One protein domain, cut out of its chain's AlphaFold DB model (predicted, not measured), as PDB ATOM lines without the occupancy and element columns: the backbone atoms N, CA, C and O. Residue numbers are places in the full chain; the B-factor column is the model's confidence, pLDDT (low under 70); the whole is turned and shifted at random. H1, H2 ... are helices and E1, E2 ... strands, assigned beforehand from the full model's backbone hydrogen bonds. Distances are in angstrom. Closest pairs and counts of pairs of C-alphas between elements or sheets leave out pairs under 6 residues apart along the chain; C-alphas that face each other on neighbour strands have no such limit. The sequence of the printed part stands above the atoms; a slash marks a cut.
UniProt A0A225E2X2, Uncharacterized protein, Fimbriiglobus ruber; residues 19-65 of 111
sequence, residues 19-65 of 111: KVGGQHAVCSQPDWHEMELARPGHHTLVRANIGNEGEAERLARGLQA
ATOM      1  N   LYS A  19      -1.721  -5.242  42.637       55.97
ATOM      2  CA  LYS A  19      -2.484  -4.022  42.292       55.97
ATOM      3  C   LYS A  19      -1.917  -3.296  41.074       55.97
ATOM      4  O   LYS A  19      -0.830  -2.719  41.099       55.97
ATOM      5  N   VAL A  20      -2.718  -3.267  40.010       53.62
ATOM      6  CA  VAL A  20      -2.498  -2.425  38.831       53.62
ATOM      7  C   VAL A  20      -2.660  -0.966  39.268       53.62
ATOM      8  O   VAL A  20      -3.773  -0.504  39.485       53.62
ATOM      9  N   GLY A  21      -1.542  -0.266  39.472       60.88
ATOM     10  CA  GLY A  21      -1.539   1.151  39.874       60.88
ATOM     11  C   GLY A  21      -0.893   1.456  41.228       60.88
ATOM     12  O   GLY A  21      -1.375   2.330  41.936       60.88
ATOM     13  N   GLY A  22       0.175   0.737  41.603       70.19
ATOM     14  CA  GLY A  22       0.953   1.025  42.819       70.19
ATOM     15  C   GLY A  22       1.258   2.517  43.023       70.19
ATOM     16  O   GLY A  22       1.506   3.245  42.062       70.19
ATOM     17  N   GLN A  23       1.221   2.951  44.284       84.62
ATOM     18  CA  GLN A  23       1.384   4.344  44.693       84.62
ATOM     19  C   GLN A  23       2.822   4.828  44.443       84.62
ATOM     20  O   GLN A  23       3.786   4.086  44.658       84.62
ATOM     21  N   HIS A  24       2.958   6.073  43.987       90.88
ATOM     22  CA  HIS A  24       4.250   6.747  43.888       90.88
ATOM     23  C   HIS A  24       4.594   7.396  45.224       90.88
ATOM     24  O   HIS A  24       3.761   8.093  45.806       90.88
ATOM     25  N   ALA A  25       5.819   7.169  45.679       90.56
ATOM     26  CA  ALA A  25       6.376   7.719  46.900       90.56
ATOM     27  C   ALA A  25       7.647   8.513  46.584       90.56
ATOM     28  O   ALA A  25       8.256   8.350  45.521       90.56
ATOM     29  N   VAL A  26       8.013   9.388  47.516       93.56
ATOM     30  CA  VAL A  26       9.191  10.249  47.435       93.56
ATOM     31  C   VAL A  26      10.103   9.924  48.607       93.56
ATOM     32  O   VAL A  26       9.624   9.769  49.728       93.56
ATOM     33  N   CYS A  27      11.403   9.825  48.359       93.25
ATOM     34  CA  CYS A  27      12.417   9.722  49.406       93.25
ATOM     35  C   CYS A  27      13.689  10.459  48.986       93.25
ATOM     36  O   CYS A  27      13.831  10.878  47.832       93.25
ATOM     37  N   SER A  28      14.628  10.624  49.916       93.44
ATOM     38  CA  SER A  28      15.931  11.175  49.569       93.44
ATOM     39  C   SER A  28      16.765  10.149  48.783       93.44
ATOM     40  O   SER A  28      16.525   8.940  48.827       93.44
ATOM     41  N   GLN A  29      17.746  10.629  48.021       92.06
ATOM     42  CA  GLN A  29      18.668   9.782  47.269       92.06
ATOM     43  C   GLN A  29      19.444   8.782  48.149       92.06
ATOM     44  O   GLN A  29      19.564   7.640  47.704       92.06
ATOM     45  N   PRO A  30      19.984   9.129  49.338       91.06
ATOM     46  CA  PRO A  30      20.624   8.132  50.198       91.06
ATOM     47  C   PRO A  30      19.631   7.073  50.690       91.06
ATOM     48  O   PRO A  30      19.933   5.891  50.560       91.06
ATOM     49  N   ASP A  31      18.422   7.466  51.110       92.19
ATOM     50  CA  ASP A  31      17.393   6.506  51.540       92.19
ATOM     51  C   ASP A  31      17.028   5.538  50.408       92.19
ATOM     52  O   ASP A  31      16.885   4.336  50.623       92.19
ATOM     53  N   TRP A  32      16.931   6.042  49.171       92.19
ATOM     54  CA  TRP A  32      16.695   5.201  47.998       92.19
ATOM     55  C   TRP A  32      17.793   4.149  47.820       92.19
ATOM     56  O   TRP A  32      17.494   2.989  47.548       92.19
ATOM     57  N   HIS A  33      19.062   4.534  47.979       91.38
ATOM     58  CA  HIS A  33      20.172   3.590  47.859       91.38
ATOM     59  C   HIS A  33      20.125   2.528  48.953       91.38
ATOM     60  O   HIS A  33      20.345   1.359  48.655       91.38
ATOM     61  N   GLU A  34      19.812   2.903  50.194       92.06
ATOM     62  CA  GLU A  34      19.658   1.946  51.293       92.06
ATOM     63  C   GLU A  34      18.497   0.979  51.037       92.06
ATOM     64  O   GLU A  34      18.643  -0.231  51.210       92.06
ATOM     65  N   MET A  35      17.360   1.491  50.558       90.06
ATOM     66  CA  MET A  35      16.196   0.679  50.213       90.06
ATOM     67  C   MET A  35      16.480  -0.297  49.070       90.06
ATOM     68  O   MET A  35      16.108  -1.469  49.160       90.06
ATOM     69  N   GLU A  36      17.130   0.174  48.007       89.94
ATOM     70  CA  GLU A  36      17.447  -0.643  46.835       89.94
ATOM     71  C   GLU A  36      18.551  -1.662  47.139       89.94
ATOM     72  O   GLU A  36      18.500  -2.790  46.657       89.94
ATOM     73  N   LEU A  37      19.510  -1.313  48.000       91.56
ATOM     74  CA  LEU A  37      20.539  -2.238  48.474       91.56
ATOM     75  C   LEU A  37      19.955  -3.309  49.406       91.56
ATOM     76  O   LEU A  37      20.361  -4.466  49.343       91.56
ATOM     77  N   ALA A  38      18.983  -2.946  50.245       91.69
ATOM     78  CA  ALA A  38      18.309  -3.889  51.129       91.69
ATOM     79  C   ALA A  38      17.368  -4.840  50.372       91.69
ATOM     80  O   ALA A  38      17.248  -6.010  50.743       91.69
ATOM     81  N   ARG A  39      16.651  -4.344  49.351       86.25
ATOM     82  CA  ARG A  39      15.658  -5.111  48.579       86.25
ATOM     83  C   ARG A  39      15.654  -4.694  47.104       86.25
ATOM     84  O   ARG A  39      14.736  -3.985  46.677       86.25
ATOM     85  N   PRO A  40      16.629  -5.166  46.316       85.12
ATOM     86  CA  PRO A  40      16.732  -4.797  44.911       85.12
ATOM     87  C   PRO A  40      15.497  -5.258  44.134       85.12
ATOM     88  O   PRO A  40      15.028  -6.387  44.295       85.12
ATOM     89  N   GLY A  41      14.949  -4.376  43.298       83.19
ATOM     90  CA  GLY A  41      13.804  -4.685  42.435       83.19
ATOM     91  C   GLY A  41      12.441  -4.746  43.137       83.19
ATOM     92  O   GLY A  41      11.431  -4.980  42.474       83.19
ATOM     93  N   HIS A  42      12.370  -4.501  44.451       83.50
ATOM     94  CA  HIS A  42      11.090  -4.380  45.163       83.50
ATOM     95  C   HIS A  42      10.383  -3.050  44.853       83.50
ATOM     96  O   HIS A  42       9.152  -2.960  44.828       83.50
ATOM     97  N   HIS A  43      11.169  -2.005  44.607       88.25
ATOM     98  CA  HIS A  43      10.686  -0.678  44.263       88.25
ATOM     99  C   HIS A  43      11.119  -0.341  42.839       88.25
ATOM    100  O   HIS A  43      12.232  -0.646  42.428       88.25
ATOM    101  N   THR A  44      10.246   0.298  42.061       88.50
ATOM    102  CA  THR A  44      10.607   0.730  40.705       88.50
ATOM    103  C   THR A  44      10.997   2.196  40.737       88.50
ATOM    104  O   THR A  44      10.149   3.052  41.000       88.50
ATOM    105  N   LEU A  45      12.260   2.494  40.440       91.19
ATOM    106  CA  LEU A  45      12.708   3.870  40.262       91.19
ATOM    107  C   LEU A  45      11.946   4.517  39.102       91.19
ATOM    108  O   LEU A  45      11.940   3.990  37.992       91.19
ATOM    109  N   VAL A  46      11.319   5.668  39.349       91.19
ATOM    110  CA  VAL A  46      10.654   6.440  38.292       91.19
ATOM    111  C   VAL A  46      11.526   7.611  37.866       91.19
ATOM    112  O   VAL A  46      11.741   7.821  36.675       91.19
ATOM    113  N   ARG A  47      12.039   8.382  38.834       93.50
ATOM    114  CA  ARG A  47      12.931   9.516  38.571       93.50
ATOM    115  C   ARG A  47      13.832   9.800  39.768       93.50
ATOM    116  O   ARG A  47      13.355   9.818  40.894       93.50
ATOM    117  N   ALA A  48      15.108  10.062  39.514       92.56
ATOM    118  CA  ALA A  48      16.107  10.421  40.522       92.56
ATOM    119  C   ALA A  48      16.650  11.840  40.295       92.56
ATOM    120  O   ALA A  48      16.300  12.489  39.305       92.56
ATOM    121  N   ASN A  49      17.548  12.277  41.185       91.56
ATOM    122  CA  ASN A  49      18.300  13.527  41.060       91.56
ATOM    123  C   ASN A  49      17.419  14.789  40.996       91.56
ATOM    124  O   ASN A  49      17.655  15.693  40.195       91.56
ATOM    125  N   ILE A  50      16.366  14.831  41.812       93.69
ATOM    126  CA  ILE A  50      15.470  15.986  41.903       93.69
ATOM    127  C   ILE A  50      16.003  16.931  42.980       93.69
ATOM    128  O   ILE A  50      16.308  16.503  44.091       93.69
ATOM    129  N   GLY A  51      16.127  18.219  42.662       91.19
ATOM    130  CA  GLY A  51      16.823  19.178  43.527       91.19
ATOM    131  C   GLY A  51      16.073  19.558  44.809       91.19
ATOM    132  O   GLY A  51      16.662  20.175  45.691       91.19
ATOM    133  N   ASN A  52      14.780  19.236  44.918       90.25
ATOM    134  CA  ASN A  52      13.954  19.558  46.081       90.25
ATOM    135  C   ASN A  52      12.770  18.584  46.244       90.25
ATOM    136  O   ASN A  52      12.284  18.000  45.275       90.25
ATOM    137  N   GLU A  53      12.278  18.455  47.477       92.19
ATOM    138  CA  GLU A  53      11.167  17.566  47.841       92.19
ATOM    139  C   GLU A  53       9.849  17.952  47.159       92.19
ATOM    140  O   GLU A  53       9.149  17.093  46.632       92.19
ATOM    141  N   GLY A  54       9.520  19.247  47.119       92.62
ATOM    142  CA  GLY A  54       8.239  19.721  46.586       92.62
ATOM    143  C   GLY A  54       8.056  19.412  45.098       92.62
ATOM    144  O   GLY A  54       6.965  19.041  44.659       92.62
ATOM    145  N   GLU A  55       9.126  19.512  44.312       91.88
ATOM    146  CA  GLU A  55       9.154  19.099  42.911       91.88
ATOM    147  C   GLU A  55       8.966  17.586  42.781       91.88
ATOM    148  O   GLU A  55       8.160  17.137  41.961       91.88
ATOM    149  N   ALA A  56       9.639  16.802  43.625       93.44
ATOM    150  CA  ALA A  56       9.492  15.354  43.643       93.44
ATOM    151  C   ALA A  56       8.063  14.924  44.029       93.44
ATOM    152  O   ALA A  56       7.475  14.076  43.358       93.44
ATOM    153  N   GLU A  57       7.445  15.566  45.021       92.94
ATOM    154  CA  GLU A  57       6.053  15.323  45.416       92.94
ATOM    155  C   GLU A  57       5.076  15.694  44.296       92.94
ATOM    156  O   GLU A  57       4.135  14.951  43.992       92.94
ATOM    157  N   ARG A  58       5.298  16.833  43.629       91.56
ATOM    158  CA  ARG A  58       4.476  17.251  42.489       91.56
ATOM    159  C   ARG A  58       4.553  16.240  41.344       91.56
ATOM    160  O   ARG A  58       3.515  15.923  40.763       91.56
ATOM    161  N   LEU A  59       5.743  15.717  41.052       91.00
ATOM    162  CA  LEU A  59       5.939  14.650  40.070       91.00
ATOM    163  C   LEU A  59       5.217  13.365  40.492       91.00
ATOM    164  O   LEU A  59       4.456  12.810  39.702       91.00
ATOM    165  N   ALA A  60       5.382  12.928  41.741       91.56
ATOM    166  CA  ALA A  60       4.745  11.717  42.257       91.56
ATOM    167  C   ALA A  60       3.208  11.781  42.175       91.56
ATOM    168  O   ALA A  60       2.569  10.810  41.762       91.56
ATOM    169  N   ARG A  61       2.611  12.936  42.507       88.88
ATOM    170  CA  ARG A  61       1.163  13.168  42.381       88.88
ATOM    171  C   ARG A  61       0.697  13.240  40.931       88.88
ATOM    172  O   ARG A  61      -0.348  12.685  40.609       88.88
ATOM    173  N   GLY A  62       1.463  13.892  40.055       87.31
ATOM    174  CA  GLY A  62       1.129  14.008  38.631       87.31
ATOM    175  C   GLY A  62       1.050  12.657  37.920       87.31
ATOM    176  O   GLY A  62       0.212  12.476  37.044       87.31
ATOM    177  N   LEU A  63       1.869  11.692  38.342       84.31
ATOM    178  CA  LEU A  63       1.859  10.324  37.813       84.31
ATOM    179  C   LEU A  63       0.694   9.470  38.339       84.31
ATOM    180  O   LEU A  63       0.320   8.483  37.713       84.31
ATOM    181  N   GLN A  64       0.125   9.844  39.486       76.19
ATOM    182  CA  GLN A  64      -0.999   9.155  40.129       76.19
ATOM    183  C   GLN A  64      -2.368   9.633  39.633       76.19
ATOM    184  O   GLN A  64      -3.376   8.977  39.900       76.19
ATOM    185  N   ALA A  65      -2.429  10.783  38.958       64.81
ATOM    186  CA  ALA A  65      -3.693  11.343  38.517       64.81
ATOM    187  C   ALA A  65      -4.340  10.421  37.463       64.81
ATOM    188  O   ALA A  65      -3.704  10.121  36.447       64.81
TER     189      ALA A  65
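Overview. This is residues 19 to 65 of the 111 residues of an uncharacterized protein of Fimbriiglobus ruber (UniProt A0A225E2X2). The longest helix, H2, packs alongside the strand E1, while E1, H1 and E2 go round a flat, open loop. H1 and E2 are the two sides of this loop, residues 37 to 42 stick out at its far end, and E2 bends to pass near E1 on the way to H2. The 47 printed residues have two named helices and two named strands, in the order E1, H1, E2, H2, in the class mixed, helices and strands, with no sheet. The whole is only just compact, close to loose, with a radius of gyration of the C-alphas of 11.1 A, and flat, spanning 30 by 29 by 10 A.

Along the chain. Find C-alpha 53 at (11.167, 17.566, 47.841); from there H2, residues 53 to 64, runs 16.7 A to C-alpha 64 at (-0.999, 9.155, 40.129). Look next at C-alpha 24, at (4.250, 6.747, 43.888), where E1, residues 24 to 28, begins its 13.7 A. H1, residues 29 to 38, is 14.2 A long. E2, residues 43 to 50, measures 17.5 A and bends by 64 degrees at residue 46.

Arrangement. Between H2 and E1 you will find 10 pairs of C-alphas within 8 A, the closest those of His 24 and Ala 60 at 5.3 A. E1 and E2 are near each other, yet each pairs with no named strand. The closest C-alphas of H1 and E2 are those of Glu 36 and His 43, 7.2 A apart. E1 and H1 meet only through their link; H1 and H2 are apart. In H1 and H2 every O i to N i+4 pair is within hydrogen-bond range.

Size, cuts and confidence. Look at Lys 19 and Gly 51 for the two C-alphas farthest apart, 30.2 A. The printed part has no cut, and its three links are tight. Residues 37 to 42 stand free. The pLDDT is under 70 at residues 19 to 21 and 65; the mean of the printed part is 87.0.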